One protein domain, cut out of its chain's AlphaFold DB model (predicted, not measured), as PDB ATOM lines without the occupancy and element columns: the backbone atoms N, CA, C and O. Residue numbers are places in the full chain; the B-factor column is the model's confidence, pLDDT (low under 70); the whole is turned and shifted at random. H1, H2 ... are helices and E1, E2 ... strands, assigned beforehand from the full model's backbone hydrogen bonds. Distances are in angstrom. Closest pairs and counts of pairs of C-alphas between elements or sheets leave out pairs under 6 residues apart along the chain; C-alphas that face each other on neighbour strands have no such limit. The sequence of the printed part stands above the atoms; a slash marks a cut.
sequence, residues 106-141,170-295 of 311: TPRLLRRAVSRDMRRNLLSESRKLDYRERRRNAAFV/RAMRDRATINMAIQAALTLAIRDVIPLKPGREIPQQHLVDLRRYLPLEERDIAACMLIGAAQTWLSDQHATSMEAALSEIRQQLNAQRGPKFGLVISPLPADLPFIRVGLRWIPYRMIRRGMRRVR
ATOM      1  N   THR A 106     111.034-112.545 -40.800       66.25
ATOM      2  CA  THR A 106     112.066-111.513 -41.065       66.25
ATOM      3  C   THR A 106     111.902-110.196 -40.270       66.25
ATOM      4  O   THR A 106     112.786-109.894 -39.463       66.25
ATOM      5  N   PRO A 107     110.778-109.442 -40.345       64.06
ATOM      6  CA  PRO A 107     110.620-108.244 -39.515       64.06
ATOM      7  C   PRO A 107     110.446-108.577 -38.030       64.06
ATOM      8  O   PRO A 107     110.861-107.808 -37.173       64.06
ATOM      9  N   ARG A 108     109.859-109.736 -37.695       70.44
ATOM     10  CA  ARG A 108     109.669-110.174 -36.301       70.44
ATOM     11  C   ARG A 108     110.981-110.567 -35.614       70.44
ATOM     12  O   ARG A 108     111.115-110.288 -34.430       70.44
ATOM     13  N   LEU A 109     111.918-111.184 -36.330       71.62
ATOM     14  CA  LEU A 109     113.246-111.584 -35.866       71.62
ATOM     15  C   LEU A 109     114.047-110.330 -35.545       71.62
ATOM     16  O   LEU A 109     114.443-110.118 -34.406       71.62
ATOM     17  N   LEU A 110     114.134-109.421 -36.515       74.50
ATOM     18  CA  LEU A 110     114.777-108.130 -36.309       74.50
ATOM     19  C   LEU A 110     114.083-107.301 -35.217       74.50
ATOM     20  O   LEU A 110     114.745-106.631 -34.439       74.50
ATOM     21  N   ARG A 111     112.756-107.372 -35.082       74.25
ATOM     22  CA  ARG A 111     112.018-106.698 -34.001       74.25
ATOM     23  C   ARG A 111     112.354-107.238 -32.609       74.25
ATOM     24  O   ARG A 111     112.289-106.468 -31.654       74.25
ATOM     25  N   ARG A 112     112.624-108.540 -32.484       74.06
ATOM     26  CA  ARG A 112     113.061-109.164 -31.224       74.06
ATOM     27  C   ARG A 112     114.502-108.782 -30.908       74.06
ATOM     28  O   ARG A 112     114.800-108.472 -29.765       74.06
ATOM     29  N   ALA A 113     115.338-108.739 -31.938       75.31
ATOM     30  CA  ALA A 113     116.737-108.348 -31.846       75.31
ATOM     31  C   ALA A 113     116.953-106.849 -31.565       75.31
ATOM     32  O   ALA A 113     117.960-106.470 -30.975       75.31
ATOM     33  N   VAL A 114     116.033-105.979 -31.996       80.94
ATOM     34  CA  VAL A 114     116.202-104.519 -31.952       80.94
ATOM     35  C   VAL A 114     115.241-103.867 -30.951       80.94
ATOM     36  O   VAL A 114     114.010-103.956 -31.070       80.94
ATOM     37  N   SER A 115     115.801-103.125 -29.989       82.88
ATOM     38  CA  SER A 115     115.036-102.453 -28.931       82.88
ATOM     39  C   SER A 115     113.995-101.458 -29.475       82.88
ATOM     40  O   SER A 115     114.056-100.989 -30.619       82.88
ATOM     41  N   ARG A 116     112.977-101.136 -28.663       80.88
ATOM     42  CA  ARG A 116     111.944-100.146 -29.035       80.88
ATOM     43  C   ARG A 116     112.554 -98.765 -29.281       80.88
ATOM     44  O   ARG A 116     112.192 -98.125 -30.269       80.88
ATOM     45  N   ASP A 117     113.498 -98.351 -28.445       84.12
ATOM     46  CA  ASP A 117     114.148 -97.041 -28.556       84.12
ATOM     47  C   ASP A 117     115.039 -96.960 -29.787       84.12
ATOM     48  O   ASP A 117     114.988 -95.976 -30.523       84.12
ATOM     49  N   MET A 118     115.764 -98.039 -30.104       83.81
ATOM     50  CA  MET A 118     116.530 -98.098 -31.343       83.81
ATOM     51  C   MET A 118     115.617 -97.934 -32.560       83.81
ATOM     52  O   MET A 118     115.928 -97.133 -33.434       83.81
ATOM     53  N   ARG A 119     114.450 -98.590 -32.599       83.19
ATOM     54  CA  ARG A 119     113.489 -98.424 -33.709       83.19
ATOM     55  C   ARG A 119     112.930 -97.005 -33.827       83.19
ATOM     56  O   ARG A 119     112.772 -96.517 -34.944       83.19
ATOM     57  N   ARG A 120     112.643 -96.332 -32.709       82.12
ATOM     58  CA  ARG A 120     112.221 -94.916 -32.713       82.12
ATOM     59  C   ARG A 120     113.328 -94.013 -33.258       82.12
ATOM     60  O   ARG A 120     113.064 -93.171 -34.114       82.12
ATOM     61  N   ASN A 121     114.565 -94.248 -32.830       84.38
ATOM     62  CA  ASN A 121     115.727 -93.505 -33.304       84.38
ATOM     63  C   ASN A 121     115.992 -93.746 -34.795       84.38
ATOM     64  O   ASN A 121     116.244 -92.789 -35.516       84.38
ATOM     65  N   LEU A 122     115.842 -94.985 -35.279       84.38
ATOM     66  CA  LEU A 122     115.945 -95.317 -36.703       84.38
ATOM     67  C   LEU A 122     114.919 -94.553 -37.543       84.38
ATOM     68  O   LEU A 122     115.240 -94.121 -38.643       84.38
ATOM     69  N   LEU A 123     113.697 -94.348 -37.039       81.12
ATOM     70  CA  LEU A 123     112.704 -93.535 -37.741       81.12
ATOM     71  C   LEU A 123     113.150 -92.070 -37.840       81.12
ATOM     72  O   LEU A 123     113.061 -91.484 -38.915       81.12
ATOM     73  N   SER A 124     113.643 -91.485 -36.747       81.38
ATOM     74  CA  SER A 124     114.188 -90.121 -36.761       81.38
ATOM     75  C   SER A 124     115.359 -90.001 -37.740       81.38
ATOM     76  O   SER A 124     115.364 -89.117 -38.589       81.38
ATOM     77  N   GLU A 125     116.303 -90.940 -37.698       80.06
ATOM     78  CA  GLU A 125     117.446 -90.987 -38.612       80.06
ATOM     79  C   GLU A 125     117.017 -91.183 -40.064       80.06
ATOM     80  O   GLU A 125     117.515 -90.481 -40.932       80.06
ATOM     81  N   SER A 126     116.035 -92.043 -40.341       76.62
ATOM     82  CA  SER A 126     115.499 -92.230 -41.695       76.62
ATOM     83  C   SER A 126     114.820 -90.975 -42.251       76.62
ATOM     84  O   SER A 126     114.813 -90.775 -43.460       76.62
ATOM     85  N   ARG A 127     114.275 -90.113 -41.381       73.69
ATOM     86  CA  ARG A 127     113.724 -88.804 -41.764       73.69
ATOM     87  C   ARG A 127     114.821 -87.764 -41.985       73.69
ATOM     88  O   ARG A 127     114.643 -86.884 -42.815       73.69
ATOM     89  N   LYS A 128     115.926 -87.870 -41.239       71.56
ATOM     90  CA  LYS A 128     117.129 -87.030 -41.371       71.56
ATOM     91  C   LYS A 128     118.038 -87.454 -42.520       71.56
ATOM     92  O   LYS A 128     118.874 -86.664 -42.942       71.56
ATOM     93  N   LEU A 129     117.902 -88.685 -43.018       68.44
ATOM     94  CA  LEU A 129     118.424 -89.063 -44.321       68.44
ATOM     95  C   LEU A 129     117.671 -88.221 -45.347       68.44
ATOM     96  O   LEU A 129     116.658 -88.655 -45.896       68.44
ATOM     97  N   ASP A 130     118.150 -86.999 -45.582       61.88
ATOM     98  CA  ASP A 130     117.635 -86.144 -46.635       61.88
ATOM     99  C   ASP A 130     118.085 -86.713 -47.981       61.88
ATOM    100  O   ASP A 130     119.007 -86.254 -48.653       61.88
ATOM    101  N   TYR A 131     117.427 -87.804 -48.360       60.94
ATOM    102  CA  TYR A 131     117.643 -88.487 -49.617       60.94
ATOM    103  C   TYR A 131     117.384 -87.540 -50.789       60.94
ATOM    104  O   TYR A 131     117.917 -87.755 -51.870       60.94
ATOM    105  N   ARG A 132     116.576 -86.484 -50.608       55.50
ATOM    106  CA  ARG A 132     116.320 -85.494 -51.656       55.50
ATOM    107  C   ARG A 132     117.492 -84.538 -51.796       55.50
ATOM    108  O   ARG A 132     117.917 -84.309 -52.924       55.50
ATOM    109  N   GLU A 133     118.017 -84.021 -50.697       58.94
ATOM    110  CA  GLU A 133     119.170 -83.122 -50.704       58.94
ATOM    111  C   GLU A 133     120.437 -83.843 -51.172       58.94
ATOM    112  O   GLU A 133     121.090 -83.396 -52.113       58.94
ATOM    113  N   ARG A 134     120.705 -85.047 -50.656       66.38
ATOM    114  CA  ARG A 134     121.853 -85.838 -51.117       66.38
ATOM    115  C   ARG A 134     121.718 -86.273 -52.577       66.38
ATOM    116  O   ARG A 134     122.675 -86.191 -53.335       66.38
ATOM    117  N   ARG A 135     120.514 -86.635 -53.040       63.12
ATOM    118  CA  ARG A 135     120.279 -86.937 -54.465       63.12
ATOM    119  C   ARG A 135     120.461 -85.716 -55.368       63.12
ATOM    120  O   ARG A 135     120.903 -85.882 -56.501       63.12
ATOM    121  N   ARG A 136     120.145 -84.503 -54.898       62.22
ATOM    122  CA  ARG A 136     120.468 -83.258 -55.620       62.22
ATOM    123  C   ARG A 136     121.979 -83.034 -55.726       62.22
ATOM    124  O   ARG A 136     122.412 -82.383 -56.670       62.22
ATOM    125  N   ASN A 137     122.754 -83.612 -54.810       68.75
ATOM    126  CA  ASN A 137     124.212 -83.550 -54.783       68.75
ATOM    127  C   ASN A 137     124.910 -84.714 -55.499       68.75
ATOM    128  O   ASN A 137     126.135 -84.775 -55.465       68.75
ATOM    129  N   ALA A 138     124.173 -85.597 -56.181       76.69
ATOM    130  CA  ALA A 138     124.777 -86.685 -56.942       76.69
ATOM    131  C   ALA A 138     125.589 -86.156 -58.141       76.69
ATOM    132  O   ALA A 138     125.097 -85.346 -58.931       76.69
ATOM    133  N   ALA A 139     126.817 -86.652 -58.291       74.50
ATOM    134  CA  ALA A 139     127.759 -86.258 -59.338       74.50
ATOM    135  C   ALA A 139     127.307 -86.660 -60.743       74.50
ATOM    136  O   ALA A 139     127.608 -85.962 -61.711       74.50
ATOM    137  N   PHE A 140     126.529 -87.736 -60.844       72.69
ATOM    138  CA  PHE A 140     125.912 -88.192 -62.079       72.69
ATOM    139  C   PHE A 140     124.573 -88.877 -61.803       72.69
ATOM    140  O   PHE A 140     124.285 -89.349 -60.700       72.69
ATOM    141  N   VAL A 141     123.753 -88.947 -62.845       69.38
ATOM    142  CA  VAL A 141     122.579 -89.812 -62.909       69.38
ATOM    143  C   VAL A 141     122.780 -90.656 -64.151       69.38
ATOM    144  O   VAL A 141     122.894 -90.101 -65.241       69.38
ATOM    145  N   ARG A 170     145.702-106.288 -51.587       86.44
ATOM    146  CA  ARG A 170     145.629-104.828 -51.480       86.44
ATOM    147  C   ARG A 170     144.639-104.389 -50.403       86.44
ATOM    148  O   ARG A 170     145.009-103.607 -49.535       86.44
ATOM    149  N   ALA A 171     143.420-104.933 -50.410       90.31
ATOM    150  CA  ALA A 171     142.414-104.635 -49.393       90.31
ATOM    151  C   ALA A 171     142.933-104.934 -47.975       90.31
ATOM    152  O   ALA A 171     142.778-104.109 -47.079       90.31
ATOM    153  N   MET A 172     143.612-106.070 -47.780       90.38
ATOM    154  CA  MET A 172     144.213-106.431 -46.493       90.38
ATOM    155  C   MET A 172     145.290-105.436 -46.048       90.38
ATOM    156  O   MET A 172     145.263-104.997 -44.897       90.38
ATOM    157  N   ARG A 173     146.200-105.046 -46.953       91.25
ATOM    158  CA  ARG A 173     147.252-104.048 -46.687       91.25
ATOM    159  C   ARG A 173     146.663-102.727 -46.197       91.25
ATOM    160  O   ARG A 173     147.129-102.174 -45.204       91.25
ATOM    161  N   ASP A 174     145.577-102.293 -46.828       88.06
ATOM    162  CA  ASP A 174     144.934-101.008 -46.549       88.06
ATOM    163  C   ASP A 174     143.884-101.104 -45.418       88.06
ATOM    164  O   ASP A 174     143.130-100.160 -45.159       88.06
ATOM    165  N   ARG A 175     143.824-102.243 -44.705       90.69
ATOM    166  CA  ARG A 175     142.838-102.538 -43.644       90.69
ATOM    167  C   ARG A 175     141.392-102.294 -44.108       90.69
ATOM    168  O   ARG A 175     140.564-101.749 -43.371       90.69
ATOM    169  N   ALA A 176     141.105-102.680 -45.344       91.19
ATOM    170  CA  ALA A 176     139.820-102.563 -46.017       91.19
ATOM    171  C   ALA A 176     139.244-103.951 -46.348       91.19
ATOM    172  O   ALA A 176     139.938-104.967 -46.320       91.19
ATOM    173  N   THR A 177     137.948-104.016 -46.658       90.75
ATOM    174  CA  THR A 177     137.342-105.250 -47.183       90.75
ATOM    175  C   THR A 177     137.468-105.297 -48.703       90.75
ATOM    176  O   THR A 177     137.554-104.256 -49.354       90.75
ATOM    177  N   ILE A 178     137.401-106.495 -49.294       90.25
ATOM    178  CA  ILE A 178     137.390-106.636 -50.757       90.25
ATOM    179  C   ILE A 178     136.250-105.831 -51.401       90.25
ATOM    180  O   ILE A 178     136.446-105.216 -52.441       90.25
ATOM    181  N   ASN A 179     135.085-105.743 -50.744       89.69
ATOM    182  CA  ASN A 179     133.969-104.934 -51.233       89.69
ATOM    183  C   ASN A 179     134.319-103.438 -51.268       89.69
ATOM    184  O   ASN A 179     133.987-102.771 -52.237       89.69
ATOM    185  N   MET A 180     135.026-102.913 -50.259       92.06
ATOM    186  CA  MET A 180     135.498-101.520 -50.284       92.06
ATOM    187  C   MET A 180     136.462-101.287 -51.455       92.06
ATOM    188  O   MET A 180     136.334-100.281 -52.142       92.06
ATOM    189  N   ALA A 181     137.374-102.227 -51.721       91.56
ATOM    190  CA  ALA A 181     138.323-102.123 -52.832       91.56
ATOM    191  C   ALA A 181     137.643-102.189 -54.208       91.56
ATOM    192  O   ALA A 181     137.959-101.383 -55.079       91.56
ATOM    193  N   ILE A 182     136.664-103.083 -54.391       90.62
ATOM    194  CA  ILE A 182     135.848-103.144 -55.615       90.62
ATOM    195  C   ILE A 182     135.097-101.823 -55.822       90.62
ATOM    196  O   ILE A 182     135.077-101.295 -56.929       90.62
ATOM    197  N   GLN A 183     134.499-101.268 -54.765       90.31
ATOM    198  CA  GLN A 183     133.753-100.008 -54.842       90.31
ATOM    199  C   GLN A 183     134.666 -98.806 -55.117       90.31
ATOM    200  O   GLN A 183     134.293 -97.933 -55.895       90.31
ATOM    201  N   ALA A 184     135.867 -98.764 -54.535       91.75
ATOM    202  CA  ALA A 184     136.864 -97.742 -54.843       91.75
ATOM    203  C   ALA A 184     137.299 -97.815 -56.317       91.75
ATOM    204  O   ALA A 184     137.267 -96.803 -57.012       91.75
ATOM    205  N   ALA A 185     137.617 -99.018 -56.812       89.94
ATOM    206  CA  ALA A 185     137.964 -99.242 -58.215       89.94
ATOM    207  C   ALA A 185     136.832 -98.813 -59.159       89.94
ATOM    208  O   ALA A 185     137.075 -98.117 -60.142       89.94
ATOM    209  N   LEU A 186     135.592 -99.189 -58.833       89.12
ATOM    210  CA  LEU A 186     134.411 -98.813 -59.603       89.12
ATOM    211  C   LEU A 186     134.219 -97.294 -59.634       89.12
ATOM    212  O   LEU A 186     133.908 -96.750 -60.685       89.12
ATOM    213  N   THR A 187     134.427 -96.601 -58.514       89.44
ATOM    214  CA  THR A 187     134.358 -95.134 -58.475       89.44
ATOM    215  C   THR A 187     135.391 -94.488 -59.378       89.44
ATOM    216  O   THR A 187     135.040 -93.578 -60.119       89.44
ATOM    217  N   LEU A 188     136.639 -94.953 -59.337       90.25
ATOM    218  CA  LEU A 188     137.692 -94.425 -60.206       90.25
ATOM    219  C   LEU A 188     137.350 -94.656 -61.681       90.25
ATOM    220  O   LEU A 188     137.325 -93.705 -62.449       90.25
ATOM    221  N   ALA A 189     136.934 -95.871 -62.041       88.62
ATOM    222  CA  ALA A 189     136.506 -96.177 -63.404       88.62
ATOM    223  C   ALA A 189     135.308 -95.319 -63.856       88.62
ATOM    224  O   ALA A 189     135.247 -94.879 -65.001       88.62
ATOM    225  N   ILE A 190     134.351 -95.047 -62.962       86.56
ATOM    226  CA  ILE A 190     133.223 -94.155 -63.250       86.56
ATOM    227  C   ILE A 190     133.703 -92.730 -63.525       86.56
ATOM    228  O   ILE A 190     133.177 -92.102 -64.437       86.56
ATOM    229  N   ARG A 191     134.681 -92.214 -62.770       85.56
ATOM    230  CA  ARG A 191     135.239 -90.870 -62.997       85.56
ATOM    231  C   ARG A 191     135.898 -90.744 -64.366       85.56
ATOM    232  O   ARG A 191     135.792 -89.689 -64.980       85.56
ATOM    233  N   ASP A 192     136.560 -91.805 -64.813       85.38
ATOM    234  CA  ASP A 192     137.292 -91.809 -66.080       85.38
ATOM    235  C   ASP A 192     136.345 -91.847 -67.288       85.38
ATOM    236  O   ASP A 192     136.670 -91.336 -68.356       85.38
ATOM    237  N   VAL A 193     135.159 -92.441 -67.122       84.88
ATOM    238  CA  VAL A 193     134.199 -92.663 -68.216       84.88
ATOM    239  C   VAL A 193     133.048 -91.655 -68.206       84.88
ATOM    240  O   VAL A 193     132.510 -91.313 -69.259       84.88
ATOM    241  N   ILE A 194     132.628 -91.191 -67.027       82.62
ATOM    242  CA  ILE A 194     131.453 -90.334 -66.863       82.62
ATOM    243  C   ILE A 194     131.907 -88.928 -66.467       82.62
ATOM    244  O   ILE A 194     132.509 -88.766 -65.405       82.62
ATOM    245  N   PRO A 195     131.557 -87.885 -67.243       81.19
ATOM    246  CA  PRO A 195     131.851 -86.512 -66.860       81.19
ATOM    247  C   PRO A 195     131.083 -86.158 -65.581       81.19
ATOM    248  O   PRO A 195     129.850 -86.083 -65.566       81.19
ATOM    249  N   LEU A 196     131.823 -85.956 -64.493       83.88
ATOM    250  CA  LEU A 196     131.261 -85.621 -63.192       83.88
ATOM    251  C   LEU A 196     131.087 -84.112 -63.044       83.88
ATOM    252  O   LEU A 196     131.921 -83.318 -63.477       83.88
ATOM    253  N   LYS A 197     129.995 -83.709 -62.395       83.62
ATOM    254  CA  LYS A 197     129.781 -82.308 -62.020       83.62
ATOM    255  C   LYS A 197     130.720 -81.936 -60.860       83.62
ATOM    256  O   LYS A 197     130.611 -82.592 -59.827       83.62
ATOM    257  N   PRO A 198     131.546 -80.879 -60.983       83.56
ATOM    258  CA  PRO A 198     132.473 -80.468 -59.932       83.56
ATOM    259  C   PRO A 198     131.802 -80.238 -58.575       83.56
ATOM    260  O   PRO A 198     130.736 -79.616 -58.500       83.56
ATOM    261  N   GLY A 199     132.444 -80.706 -57.503       83.19
ATOM    262  CA  GLY A 199     131.986 -80.502 -56.126       83.19
ATOM    263  C   GLY A 199     130.738 -81.310 -55.774       83.19
ATOM    264  O   GLY A 199     130.005 -80.958 -54.847       83.19
ATOM    265  N   ARG A 200     130.448 -82.364 -56.540       86.00
ATOM    266  CA  ARG A 200     129.335 -83.283 -56.292       86.00
ATOM    267  C   ARG A 200     129.858 -84.637 -55.835       86.00
ATOM    268  O   ARG A 200     130.992 -85.022 -56.103       86.00
ATOM    269  N   GLU A 201     128.998 -85.380 -55.154       87.25
ATOM    270  CA  GLU A 201     129.361 -86.659 -54.551       87.25
ATOM    271  C   GLU A 201     128.854 -87.829 -55.395       87.25
ATOM    272  O   GLU A 201     127.754 -87.803 -55.945       87.25
ATOM    273  N   ILE A 202     129.636 -88.897 -55.471       88.00
ATOM    274  CA  ILE A 202     129.278 -90.150 -56.126       88.00
ATOM    275  C   ILE A 202     128.569 -91.041 -55.099       88.00
ATOM    276  O   ILE A 202     129.222 -91.543 -54.176       88.00
ATOM    277  N   PRO A 203     127.245 -91.259 -55.219       86.62
ATOM    278  CA  PRO A 203     126.534 -92.129 -54.299       86.62
ATOM    279  C   PRO A 203     126.887 -93.593 -54.558       86.62
ATOM    280  O   PRO A 203     126.757 -94.093 -55.674       86.62
ATOM    281  N   GLN A 204     127.236 -94.309 -53.498       87.19
ATOM    282  CA  GLN A 204     127.389 -95.758 -53.505       87.19
ATOM    283  C   GLN A 204     126.489 -96.386 -52.450       87.19
ATOM    284  O   GLN A 204     126.367 -95.890 -51.327       87.19
ATOM    285  N   GLN A 205     125.879 -97.513 -52.802       86.38
ATOM    286  CA  GLN A 205     125.070 -98.298 -51.883       86.38
ATOM    287  C   GLN A 205     125.756 -99.629 -51.587       86.38
ATOM    288  O   GLN A 205     126.075-100.402 -52.485       86.38
ATOM    289  N   HIS A 206     125.919 -99.912 -50.300       88.00
ATOM    290  CA  HIS A 206     126.515-101.134 -49.782       88.00
ATOM    291  C   HIS A 206     125.418-102.003 -49.193       88.00
ATOM    292  O   HIS A 206     124.660-101.544 -48.339       88.00
ATOM    293  N   LEU A 207     125.338-103.262 -49.615       88.94
ATOM    294  CA  LEU A 207     124.437-104.224 -48.989       88.94
ATOM    295  C   LEU A 207     125.032-104.691 -47.659       88.94
ATOM    296  O   LEU A 207     126.224-104.988 -47.565       88.94
ATOM    297  N   VAL A 208     124.200-104.745 -46.623       89.50
ATOM    298  CA  VAL A 208     124.603-105.133 -45.268       89.50
ATOM    299  C   VAL A 208     123.794-106.345 -44.839       89.50
ATOM    300  O   VAL A 208     122.566-106.301 -44.873       89.50
ATOM    301  N   ASP A 209     124.464-107.403 -44.387       89.25
ATOM    302  CA  ASP A 209     123.780-108.554 -43.796       89.25
ATOM    303  C   ASP A 209     123.265-108.197 -42.393       89.25
ATOM    304  O   ASP A 209     124.034-107.952 -41.457       89.25
ATOM    305  N   LEU A 210     121.941-108.149 -42.250       89.81
ATOM    306  CA  LEU A 210     121.260-107.836 -40.999       89.81
ATOM    307  C   LEU A 210     121.187-109.039 -40.052       89.81
ATOM    308  O   LEU A 210     120.792-108.862 -38.899       89.81
ATOM    309  N   ARG A 211     121.631-110.238 -40.462       87.44
ATOM    310  CA  ARG A 211     121.801-111.386 -39.548       87.44
ATOM    311  C   ARG A 211     122.732-111.081 -38.388       87.44
ATOM    312  O   ARG A 211     122.591-111.677 -37.328       87.44
ATOM    313  N   ARG A 212     123.631-110.106 -38.534       87.94
ATOM    314  CA  ARG A 212     124.496-109.636 -37.442       87.94
ATOM    315  C   ARG A 212     123.731-109.180 -36.193       87.94
ATOM    316  O   ARG A 212     124.318-109.156 -35.119       87.94
ATOM    317  N   TYR A 213     122.460-108.802 -36.344       86.56
ATOM    318  CA  TYR A 213     121.594-108.398 -35.237       86.56
ATOM    319  C   TYR A 213     120.896-109.578 -34.564       86.56
ATOM    320  O   TYR A 213     120.384-109.423 -33.464       86.56
ATOM    321  N   LEU A 214     120.862-110.745 -35.204       85.56
ATOM    322  CA  LEU A 214     120.220-111.922 -34.641       85.56
ATOM    323  C   LEU A 214     121.131-112.622 -33.617       85.56
ATOM    324  O   LEU A 214     122.365-112.569 -33.766       85.56
ATOM    325  N   PRO A 215     120.531-113.308 -32.620       82.56
ATOM    326  CA  PRO A 215     121.224-114.305 -31.804       82.56
ATOM    327  C   PRO A 215     121.965-115.312 -32.686       82.56
ATOM    328  O   PRO A 215     121.528-115.575 -33.810       82.56
ATOM    329  N   LEU A 216     123.089-115.852 -32.205       82.69
ATOM    330  CA  LEU A 216     123.966-116.725 -32.996       82.69
ATOM    331  C   LEU A 216     123.206-117.921 -33.585       82.69
ATOM    332  O   LEU A 216     123.390-118.247 -34.753       82.69
ATOM    333  N   GLU A 217     122.282-118.487 -32.814       79.56
ATOM    334  CA  GLU A 217     121.457-119.646 -33.161       79.56
ATOM    335  C   GLU A 217     120.454-119.346 -34.289       79.56
ATOM    336  O   GLU A 217     119.986-120.249 -34.981       79.56
ATOM    337  N   GLU A 218     120.117-118.070 -34.497       76.75
ATOM    338  CA  GLU A 218     119.158-117.613 -35.507       76.75
ATOM    339  C   GLU A 218     119.840-117.049 -36.769       76.75
ATOM    340  O   GLU A 218     119.156-116.677 -37.727       76.75
ATOM    341  N   ARG A 219     121.178-116.975 -36.812       77.25
ATOM    342  CA  ARG A 219     121.902-116.433 -37.978       77.25
ATOM    343  C   ARG A 219     121.828-117.349 -39.194       77.25
ATOM    344  O   ARG A 219     121.722-116.850 -40.312       77.25
ATOM    345  N   ASP A 220     121.779-118.659 -38.987       73.56
ATOM    346  CA  ASP A 220     121.764-119.655 -40.067       73.56
ATOM    347  C   ASP A 220     120.351-120.007 -40.565       73.56
ATOM    348  O   ASP A 220     120.111-121.064 -41.151       73.56
ATOM    349  N   ILE A 221     119.377-119.109 -40.376       72.12
ATOM    350  CA  ILE A 221     118.030-119.296 -40.922       72.12
ATOM    351  C   ILE A 221     118.077-119.199 -42.458       72.12
ATOM    352  O   ILE A 221     118.337-118.148 -43.049       72.12
ATOM    353  N   ALA A 222     117.771-120.317 -43.120       60.44
ATOM    354  CA  ALA A 222     117.895-120.480 -44.569       60.44
ATOM    355  C   ALA A 222     116.820-119.761 -45.404       60.44
ATOM    356  O   ALA A 222     116.941-119.714 -46.622       60.44
ATOM    357  N   ALA A 223     115.775-119.198 -44.793       71.50
ATOM    358  CA  ALA A 223     114.649-118.624 -45.529       71.50
ATOM    359  C   ALA A 223     114.210-117.277 -44.932       71.50
ATOM    360  O   ALA A 223     113.170-117.165 -44.281       71.50
ATOM    361  N   CYS A 224     115.061-116.263 -45.087       75.56
ATOM    362  CA  CYS A 224     114.761-114.897 -44.680       75.56
ATOM    363  C   CYS A 224     115.444-113.865 -45.592       75.56
ATOM    364  O   CYS A 224     116.475-114.113 -46.214       75.56
ATOM    365  N   MET A 225     114.837-112.680 -45.664       81.44
ATOM    366  CA  MET A 225     115.344-111.534 -46.420       81.44
ATOM    367  C   MET A 225     115.936-110.509 -45.449       81.44
ATOM    368  O   MET A 225     115.262-109.569 -45.029       81.44
ATOM    369  N   LEU A 226     117.186-110.707 -45.038       84.94
ATOM    370  CA  LEU A 226     117.867-109.887 -44.032       84.94
ATOM    371  C   LEU A 226     118.947-109.016 -44.671       84.94
ATOM    372  O   LEU A 226     120.066-108.926 -44.175       84.94
ATOM    373  N   ILE A 227     118.591-108.337 -45.758       87.50
ATOM    374  CA  ILE A 227     119.451-107.342 -46.396       87.50
ATOM    375  C   ILE A 227     119.054-105.946 -45.914       87.50
ATOM    376  O   ILE A 227     117.894-105.540 -45.984       87.50
ATOM    377  N   GLY A 228     120.046-105.202 -45.447       88.50
ATOM    378  CA  GLY A 228     119.989-103.765 -45.229       88.50
ATOM    379  C   GLY A 228     120.889-103.037 -46.215       88.50
ATOM    380  O   GLY A 228     121.540-103.649 -47.065       88.50
ATOM    381  N   ALA A 229     120.955-101.719 -46.074       88.25
ATOM    382  CA  ALA A 229     121.831-100.899 -46.892       88.25
ATOM    383  C   ALA A 229     122.558 -99.847 -46.054       88.25
ATOM    384  O   ALA A 229     121.965 -99.216 -45.177       88.25
ATOM    385  N   ALA A 230     123.837 -99.661 -46.352       88.75
ATOM    386  CA  ALA A 230     124.625 -98.499 -45.968       88.75
ATOM    387  C   ALA A 230     124.926 -97.679 -47.226       88.75
ATOM    388  O   ALA A 230     124.892 -98.208 -48.338       88.75
ATOM    389  N   GLN A 231     125.199 -96.391 -47.068       87.31
ATOM    390  CA  GLN A 231     125.488 -95.510 -48.198       87.31
ATOM    391  C   GLN A 231     126.788 -94.766 -47.956       87.31
ATOM    392  O   GLN A 231     127.014 -94.277 -46.854       87.31
ATOM    393  N   THR A 232     127.618 -94.655 -48.982       88.94
ATOM    394  CA  THR A 232     128.753 -93.730 -48.993       88.94
ATOM    395  C   THR A 232     128.569 -92.730 -50.119       88.94
ATOM    396  O   THR A 232     127.899 -93.013 -51.109       88.94
ATOM    397  N   TRP A 233     129.117 -91.542 -49.933       89.75
ATOM    398  CA  TRP A 233     128.999 -90.412 -50.839       89.75
ATOM    399  C   TRP A 233     130.410 -89.912 -51.084       89.75
ATOM    400  O   TRP A 233     130.972 -89.252 -50.222       89.75
ATOM    401  N   LEU A 234     131.027 -90.343 -52.182       89.50
ATOM    402  CA  LEU A 234     132.445 -90.075 -52.411       89.50
ATOM    403  C   LEU A 234     132.626 -88.754 -53.129       89.50
ATOM    404  O   LEU A 234     132.058 -88.559 -54.202       89.50
ATOM    405  N   SER A 235     133.419 -87.864 -52.555       85.94
ATOM    406  CA  SER A 235     133.727 -86.589 -53.182       85.94
ATOM    407  C   SER A 235     134.563 -86.798 -54.448       85.94
ATOM    408  O   SER A 235     135.603 -87.462 -54.439       85.94
ATOM    409  N   ASP A 236     134.130 -86.183 -55.548       80.62
ATOM    410  CA  ASP A 236     134.885 -86.129 -56.802       80.62
ATOM    411  C   ASP A 236     136.274 -85.479 -56.642       80.62
ATOM    412  O   ASP A 236     137.216 -85.828 -57.351       80.62
ATOM    413  N   GLN A 237     136.455 -84.584 -55.676       81.69
ATOM    414  CA  GLN A 237     137.740 -83.938 -55.408       81.69
ATOM    415  C   GLN A 237     138.690 -84.817 -54.586       81.69
ATOM    416  O   GLN A 237     139.900 -84.742 -54.777       81.69
ATOM    417  N   HIS A 238     138.164 -85.675 -53.707       79.94
ATOM    418  CA  HIS A 238     138.984 -86.463 -52.779       79.94
ATOM    419  C   HIS A 238     139.294 -87.871 -53.293       79.94
ATOM    420  O   HIS A 238     140.390 -88.378 -53.075       79.94
ATOM    421  N   ALA A 239     138.378 -88.504 -54.028       81.88
ATOM    422  CA  ALA A 239     138.540 -89.877 -54.505       81.88
ATOM    423  C   ALA A 239     139.435 -89.991 -55.760       81.88
ATOM    424  O   ALA A 239     139.041 -90.645 -56.724       81.88
ATOM    425  N   THR A 240     140.573 -89.289 -55.815       86.69
ATOM    426  CA  THR A 240     141.463 -89.192 -56.998       86.69
ATOM    427  C   THR A 240     142.404 -90.381 -57.159       86.69
ATOM    428  O   THR A 240     142.961 -90.598 -58.231       86.69
ATOM    429  N   SER A 241     142.578 -91.172 -56.104       92.19
ATOM    430  CA  SER A 241     143.400 -92.377 -56.096       92.19
ATOM    431  C   SER A 241     142.683 -93.518 -55.379       92.19
ATOM    432  O   SER A 241     141.735 -93.303 -54.619       92.19
ATOM    433  N   MET A 242     143.159 -94.750 -55.592       90.94
ATOM    434  CA  MET A 242     142.628 -95.939 -54.910       90.94
ATOM    435  C   MET A 242     142.701 -95.790 -53.389       90.94
ATOM    436  O   MET A 242     141.749 -96.117 -52.687       90.94
ATOM    437  N   GLU A 243     143.819 -95.276 -52.880       92.38
ATOM    438  CA  GLU A 243     144.032 -95.089 -51.446       92.38
ATOM    439  C   GLU A 243     143.090 -94.031 -50.865       92.38
ATOM    440  O   GLU A 243     142.463 -94.271 -49.831       92.38
ATOM    441  N   ALA A 244     142.928 -92.898 -51.554       92.44
ATOM    442  CA  ALA A 244     142.047 -91.830 -51.102       92.44
ATOM    443  C   ALA A 244     140.577 -92.279 -51.097       92.44
ATOM    444  O   ALA A 244     139.891 -92.138 -50.082       92.44
ATOM    445  N   ALA A 245     140.125 -92.932 -52.174       92.81
ATOM    446  CA  ALA A 245     138.780 -93.496 -52.262       92.81
ATOM    447  C   ALA A 245     138.529 -94.554 -51.171       92.81
ATOM    448  O   ALA A 245     137.496 -94.530 -50.503       92.81
ATOM    449  N   LEU A 246     139.483 -95.464 -50.937       93.25
ATOM    450  CA  LEU A 246     139.393 -96.460 -49.865       93.25
ATOM    451  C   LEU A 246     139.321 -95.819 -48.479       93.25
ATOM    452  O   LEU A 246     138.516 -96.251 -47.648       93.25
ATOM    453  N   SER A 247     140.153 -94.809 -48.221       92.31
ATOM    454  CA  SER A 247     140.181 -94.097 -46.946       92.31
ATOM    455  C   SER A 247     138.837 -93.425 -46.663       92.31
ATOM    456  O   SER A 247     138.276 -93.613 -45.581       92.31
ATOM    457  N   GLU A 248     138.272 -92.745 -47.661       93.06
ATOM    458  CA  GLU A 248     136.981 -92.065 -47.567       93.06
ATOM    459  C   GLU A 248     135.823 -93.058 -47.361       93.06
ATOM    460  O   GLU A 248     135.049 -92.917 -46.408       93.06
ATOM    461  N   ILE A 249     135.746 -94.131 -48.166       92.88
ATOM    462  CA  ILE A 249     134.759 -95.214 -47.982       92.88
ATOM    463  C   ILE A 249     134.852 -95.768 -46.558       92.88
ATOM    464  O   ILE A 249     133.841 -95.929 -45.868       92.88
ATOM    465  N   ARG A 250     136.068 -96.073 -46.097       91.94
ATOM    466  CA  ARG A 250     136.309 -96.647 -44.773       91.94
ATOM    467  C   ARG A 250     135.889 -95.685 -43.668       91.94
ATOM    468  O   ARG A 250     135.234 -96.129 -42.727       91.94
ATOM    469  N   GLN A 251     136.227 -94.401 -43.770       91.44
ATOM    470  CA  GLN A 251     135.844 -93.379 -42.796       91.44
ATOM    471  C   GLN A 251     134.319 -93.265 -42.697       91.44
ATOM    472  O   GLN A 251     133.768 -93.352 -41.599       91.44
ATOM    473  N   GLN A 252     133.628 -93.163 -43.834       91.31
ATOM    474  CA  GLN A 252     132.170 -93.050 -43.865       91.31
ATOM    475  C   GLN A 252     131.470 -94.316 -43.360       91.31
ATOM    476  O   GLN A 252     130.491 -94.226 -42.614       91.31
ATOM    477  N   LEU A 253     131.962 -95.506 -43.720       90.12
ATOM    478  CA  LEU A 253     131.409 -96.763 -43.212       90.12
ATOM    479  C   LEU A 253     131.703 -96.948 -41.721       90.12
ATOM    480  O   LEU A 253     130.833 -97.428 -41.000       90.12
ATOM    481  N   ASN A 254     132.876 -96.538 -41.231       88.44
ATOM    482  CA  ASN A 254     133.201 -96.556 -39.804       88.44
ATOM    483  C   ASN A 254     132.315 -95.595 -39.003       88.44
ATOM    484  O   ASN A 254     131.805 -95.988 -37.958       88.44
ATOM    485  N   ALA A 255     132.039 -94.398 -39.525       86.31
ATOM    486  CA  ALA A 255     131.090 -93.465 -38.916       86.31
ATOM    487  C   ALA A 255     129.669 -94.056 -38.828       86.31
ATOM    488  O   ALA A 255     128.919 -93.765 -37.899       86.31
ATOM    489  N   GLN A 256     129.307 -94.940 -39.763       84.75
ATOM    490  CA  GLN A 256     128.024 -95.646 -39.758       84.75
ATOM    491  C   GLN A 256     128.034 -96.949 -38.942       84.75
ATOM    492  O   GLN A 256     126.959 -97.457 -38.616       84.75
ATOM    493  N   ARG A 257     129.207 -97.512 -38.604       78.62
ATOM    494  CA  ARG A 257     129.402 -98.851 -37.994       78.62
ATOM    495  C   ARG A 257     128.926 -98.983 -36.541       78.62
ATOM    496  O   ARG A 257     129.297 -99.932 -35.853       78.62
ATOM    497  N   GLY A 258     128.058 -98.089 -36.088       82.69
ATOM    498  CA  GLY A 258     127.376 -98.204 -34.807       82.69
ATOM    499  C   GLY A 258     126.339 -99.338 -34.765       82.69
ATOM    500  O   GLY A 258     126.150-100.082 -35.735       82.69
ATOM    501  N   PRO A 259     125.573 -99.431 -33.665       83.25
ATOM    502  CA  PRO A 259     124.559-100.471 -33.455       83.25
ATOM    503  C   PRO A 259     123.367-100.389 -34.428       83.25
ATOM    504  O   PRO A 259     122.430-101.169 -34.325       83.25
ATOM    505  N   LYS A 260     123.379 -99.427 -35.358       85.25
ATOM    506  CA  LYS A 260     122.336 -99.165 -36.356       85.25
ATOM    507  C   LYS A 260     122.798 -99.414 -37.796       85.25
ATOM    508  O   LYS A 260     122.030 -99.184 -38.729       85.25
ATOM    509  N   PHE A 261     124.037 -99.867 -38.001       88.69
ATOM    510  CA  PHE A 261     124.627-100.056 -39.326       88.69
ATOM    511  C   PHE A 261     123.748-100.923 -40.243       88.69
ATOM    512  O   PHE A 261     123.464-102.083 -39.939       88.69
ATOM    513  N   GLY A 262     123.307-100.361 -41.368       87.06
ATOM    514  CA  GLY A 262     122.424-101.039 -42.321       87.06
ATOM    515  C   GLY A 262     120.935-101.061 -41.948       87.06
ATOM    516  O   GLY A 262     120.112-101.406 -42.794       87.06
ATOM    517  N   LEU A 263     120.558-100.677 -40.719       86.56
ATOM    518  CA  LEU A 263     119.166-100.713 -40.251       86.56
ATOM    519  C   LEU A 263     118.351 -99.488 -40.675       86.56
ATOM    520  O   LEU A 263     117.130 -99.593 -40.791       86.56
ATOM    521  N   VAL A 264     118.994 -98.346 -40.928       81.81
ATOM    522  CA  VAL A 264     118.298 -97.083 -41.246       81.81
ATOM    523  C   VAL A 264     117.525 -97.168 -42.569       81.81
ATOM    524  O   VAL A 264     116.419 -96.648 -42.668       81.81
ATOM    525  N   ILE A 265     118.071 -97.886 -43.556       74.19
ATOM    526  CA  ILE A 265     117.468 -98.103 -44.887       74.19
ATOM    527  C   ILE A 265     116.821 -99.509 -44.972       74.19
ATOM    528  O   ILE A 265     116.477-100.008 -46.039       74.19
ATOM    529  N   SER A 266     116.644-100.188 -43.835       76.75
ATOM    530  CA  SER A 266     115.968-101.492 -43.770       76.75
ATOM    531  C   SER A 266     114.436-101.331 -43.764       76.75
ATOM    532  O   SER A 266     113.936-100.231 -43.533       76.75
ATOM    533  N   PRO A 267     113.644-102.407 -43.938       68.81
ATOM    534  CA  PRO A 267     112.189-102.336 -43.776       68.81
ATOM    535  C   PRO A 267     111.723-102.121 -42.319       68.81
ATOM    536  O   PRO A 267     110.525-101.959 -42.082       68.81
ATOM    537  N   LEU A 268     112.620-102.111 -41.322       71.88
ATOM    538  CA  LEU A 268     112.240-102.029 -39.903       71.88
ATOM    539  C   LEU A 268     111.529-100.743 -39.474       71.88
ATOM    540  O   LEU A 268     110.586-100.859 -38.685       71.88
ATOM    541  N   PRO A 269     111.912 -99.535 -39.936       70.06
ATOM    542  CA  PRO A 269     111.189 -98.318 -39.579       70.06
ATOM    543  C   PRO A 269     109.717 -98.387 -40.007       70.06
ATOM    544  O   PRO A 269     108.842 -97.936 -39.271       70.06
ATOM    545  N   ALA A 270     109.421 -99.038 -41.138       66.94
ATOM    546  CA  ALA A 270     108.054 -99.244 -41.617       66.94
ATOM    547  C   ALA A 270     107.251-100.269 -40.783       66.94
ATOM    548  O   ALA A 270     106.023-100.281 -40.842       66.94
ATOM    549  N   ASP A 271     107.916-101.101 -39.971       66.81
ATOM    550  CA  ASP A 271     107.290-102.137 -39.131       66.81
ATOM    551  C   ASP A 271     106.934-101.654 -37.700       66.81
ATOM    552  O   ASP A 271     106.419-102.418 -36.864       66.81
ATOM    553  N   LEU A 272     107.184-100.374 -37.390       67.88
ATOM    554  CA  LEU A 272     106.764 -99.731 -36.139       67.88
ATOM    555  C   LEU A 272     105.232 -99.772 -35.985       67.88
ATOM    556  O   LEU A 272     104.539 -99.476 -36.952       67.88
ATOM    557  N   PRO A 273     104.663-100.086 -34.799       70.31
ATOM    558  CA  PRO A 273     103.222-100.326 -34.652       70.31
ATOM    559  C   PRO A 273     102.325 -99.213 -35.202       70.31
ATOM    560  O   PRO A 273     101.384 -99.514 -35.924       70.31
ATOM    561  N   PHE A 274     102.640 -97.948 -34.919       72.38
ATOM    562  CA  PHE A 274     101.855 -96.798 -35.375       72.38
ATOM    563  C   PHE A 274     102.000 -96.545 -36.882       72.38
ATOM    564  O   PHE A 274     101.004 -96.283 -37.546       72.38
ATOM    565  N   ILE A 275     103.206 -96.706 -37.445       72.69
ATOM    566  CA  ILE A 275     103.421 -96.628 -38.899       72.69
ATOM    567  C   ILE A 275     102.694 -97.772 -39.583       72.69
ATOM    568  O   ILE A 275     101.970 -97.546 -40.536       72.69
ATOM    569  N   ARG A 276     102.817 -98.992 -39.068       71.75
ATOM    570  CA  ARG A 276     102.145-100.178 -39.593       71.75
ATOM    571  C   ARG A 276     100.626-100.037 -39.554       71.75
ATOM    572  O   ARG A 276      99.968-100.451 -40.498       71.75
ATOM    573  N   VAL A 277     100.064 -99.479 -38.480       75.75
ATOM    574  CA  VAL A 277      98.627 -99.175 -38.398       75.75
ATOM    575  C   VAL A 277      98.265 -98.098 -39.417       75.75
ATOM    576  O   VAL A 277      97.362 -98.334 -40.206       75.75
ATOM    577  N   GLY A 278      99.003 -96.988 -39.492       76.31
ATOM    578  CA  GLY A 278      98.777 -95.944 -40.499       76.31
ATOM    579  C   GLY A 278      98.856 -96.466 -41.938       76.31
ATOM    580  O   GLY A 278      97.975 -96.201 -42.746       76.31
ATOM    581  N   LEU A 279      99.861 -97.287 -42.246       72.94
ATOM    582  CA  LEU A 279     100.055 -97.917 -43.551       72.94
ATOM    583  C   LEU A 279      98.942 -98.910 -43.899       72.94
ATOM    584  O   LEU A 279      98.664 -99.074 -45.079       72.94
ATOM    585  N   ARG A 280      98.281 -99.547 -42.920       73.62
ATOM    586  CA  ARG A 280      97.107-100.401 -43.192       73.62
ATOM    587  C   ARG A 280      95.929 -99.607 -43.747       73.62
ATOM    588  O   ARG A 280      95.160-100.157 -44.523       73.62
ATOM    589  N   TRP A 281      95.800 -98.337 -43.370       77.44
ATOM    590  CA  TRP A 281      94.744 -97.457 -43.872       77.44
ATOM    591  C   TRP A 281      95.040 -96.897 -45.262       77.44
ATOM    592  O   TRP A 281      94.130 -96.418 -45.931       77.44
ATOM    593  N   ILE A 282      96.293 -96.969 -45.718       77.31
ATOM    594  CA  ILE A 282      96.681 -96.521 -47.053       77.31
ATOM    595  C   ILE A 282      96.687 -97.742 -47.979       77.31
ATOM    596  O   ILE A 282      97.536 -98.620 -47.820       77.31
ATOM    597  N   PRO A 283      95.805 -97.809 -48.995       78.19
ATOM    598  CA  PRO A 283      95.822 -98.897 -49.962       78.19
ATOM    599  C   PRO A 283      97.220 -99.068 -50.565       78.19
ATOM    600  O   PRO A 283      97.805 -98.112 -51.086       78.19
ATOM    601  N   TYR A 284      97.750-100.293 -50.565       73.50
ATOM    602  CA  TYR A 284      99.074-100.608 -51.108       73.50
ATOM    603  C   TYR A 284      99.236-100.107 -52.551       73.50
ATOM    604  O   TYR A 284     100.297 -99.611 -52.931       73.50
ATOM    605  N   ARG A 285      98.157-100.127 -53.347       72.12
ATOM    606  CA  ARG A 285      98.134 -99.555 -54.705       72.12
ATOM    607  C   ARG A 285      98.468 -98.060 -54.738       72.12
ATOM    608  O   ARG A 285      99.146 -97.626 -55.668       72.12
ATOM    609  N   MET A 286      98.037 -97.278 -53.749       78.50
ATOM    610  CA  MET A 286      98.362 -95.850 -53.652       78.50
ATOM    611  C   MET A 286      99.833 -95.644 -53.298       78.50
ATOM    612  O   MET A 286     100.508 -94.857 -53.961       78.50
ATOM    613  N   ILE A 287     100.361 -96.419 -52.347       73.56
ATOM    614  CA  ILE A 287     101.791 -96.399 -52.004       73.56
ATOM    615  C   ILE A 287     102.629 -96.788 -53.230       73.56
ATOM    616  O   ILE A 287     103.578 -96.092 -53.585       73.56
ATOM    617  N   ARG A 288     102.241 -97.851 -53.948       70.00
ATOM    618  CA  ARG A 288     102.902 -98.311 -55.180       70.00
ATOM    619  C   ARG A 288     102.856 -97.255 -56.286       70.00
ATOM    620  O   ARG A 288     103.867 -97.049 -56.952       70.00
ATOM    621  N   ARG A 289     101.728 -96.559 -56.475       73.19
ATOM    622  CA  ARG A 289     101.615 -95.425 -57.415       73.19
ATOM    623  C   ARG A 289     102.527 -94.263 -57.009       73.19
ATOM    624  O   ARG A 289     103.212 -93.722 -57.870       73.19
ATOM    625  N   GLY A 290     102.596 -93.930 -55.721       67.88
ATOM    626  CA  GLY A 290     103.517 -92.919 -55.191       67.88
ATOM    627  C   GLY A 290     104.984 -93.288 -55.424       67.88
ATOM    628  O   GLY A 290     105.735 -92.500 -55.989       67.88
ATOM    629  N   MET A 291     105.379 -94.520 -55.096       61.97
ATOM    630  CA  MET A 291     106.736 -95.027 -55.342       61.97
ATOM    631  C   MET A 291     107.089 -95.062 -56.836       61.97
ATOM    632  O   MET A 291     108.219 -94.752 -57.200       61.97
ATOM    633  N   ARG A 292     106.126 -95.373 -57.720       57.44
ATOM    634  CA  ARG A 292     106.315 -95.278 -59.179       57.44
ATOM    635  C   ARG A 292     106.532 -93.841 -59.655       57.44
ATOM    636  O   ARG A 292     107.341 -93.647 -60.544       57.44
ATOM    637  N   ARG A 293     105.878 -92.846 -59.046       52.66
ATOM    638  CA  ARG A 293     106.137 -91.420 -59.332       52.66
ATOM    639  C   ARG A 293     107.502 -90.955 -58.806       52.66
ATOM    640  O   ARG A 293     108.111 -90.073 -59.393       52.66
ATOM    641  N   VAL A 294     108.001 -91.556 -57.721       47.97
ATOM    642  CA  VAL A 294     109.358 -91.303 -57.190       47.97
ATOM    643  C   VAL A 294     110.444 -92.009 -58.019       47.97
ATOM    644  O   VAL A 294     111.590 -91.543 -58.043       47.97
ATOM    645  N   ARG A 295     110.081 -93.067 -58.766       39.19
ATOM    646  CA  ARG A 295     110.835 -93.630 -59.904       39.19
ATOM    647  C   ARG A 295     110.840 -92.633 -61.078       39.19
ATOM    648  O   ARG A 295     110.239 -92.835 -62.115       39.19
TER     649      ARG A 295
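What this domain is: This is residues 106 to 141 and 170 to 295 of the 311 residues of an uncharacterized protein of Planctomycetales bacterium 12-60-4 (UniProt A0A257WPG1). A long ribbon of two strands, E1 and E2, makes the middle of a loosely joined model, and the two longest helices, H5 and H7, cross steeply on one side of it, with H7 packed on E2. H1, H2 and H3 follow one another on the other side with few contacts, and beyond them residues 280 to 286 and 288 to 295 stick out. The 162 printed residues hold nine named helices and two named strands, in the order H1 H2 H3 H4 H5 E1 H6 E2 H7 H8 H9; the class is mostly helix, and the sheet is antiparallel. It is only just compact, close to loose, with a radius of gyration of the C-alphas of 18.0 A and spans of 48 by 41 by 27 A.

How they stand to each other: Begin at H1, residues 106 to 113, close but not clearly touching H6, residues 210 to 213; their closest C-alphas, Ala 113 and Tyr 213, are 5.9 A apart. Next comes H2, residues 116 to 128, which touches no helix. H3, residues 131 to 136, is near E1, residues 201 to 209, with 7 pairs of C-alphas within 10 A. Past the cut, H4, residues 170 to 173, touches residues 178 to 181 alone of H5, residues 178 to 193; the closest C-alphas are Ala 171 and Ile 178, 5.6 A. E1 and E2, residues 227 to 235, are antiparallel at 157 degrees; look for N 202 and O 234, 2.8 A, and N 228 and O 208, 2.8 A, within hydrogen-bond range. H7, residues 242 to 256, has its closest C-alphas to E2 at Gln 252 and Thr 232, 6.2 A. H5 and H7 touch at a steep tilt of 56 degrees, opposite ways, closest at the C-alphas of Ala 184 and Ala 245, 5.3 A. H8, residues 273 to 281, and H9, residues 284 to 294, are apart. Each O i to N i+4 pair is within hydrogen-bond range in H1, H2, H3, H5, H7 and H9, and 4 of 5 are in H8; H4 and H6 are too short for such a pair.

Where its parts are: Find C-alpha 106 at (112.066, -111.513, -41.065), where H1 begins. H2 is 18.7 A long, H5 22.6 A and H7 21.0 A. E1 runs 25.0 A from C-alpha 201 at (129.361, -86.659, -54.551), and E2 runs 26.1 A. H9, 15.1 A long, ends at C-alpha 294, (109.358, -91.303, -57.190).

The domain as a whole: The C-alphas of Arg 173 and Trp 281, the two farthest apart, are 53.0 A apart. Residues 142 to 169 are not printed, and C-alphas 141 and 170 are 29.8 A apart across this cut. The links H6 to E2 and H7 to H8 are long. The mean pLDDT of the printed part is 80.3; among the residues under 70 are 129 to 137 and 290 to 295.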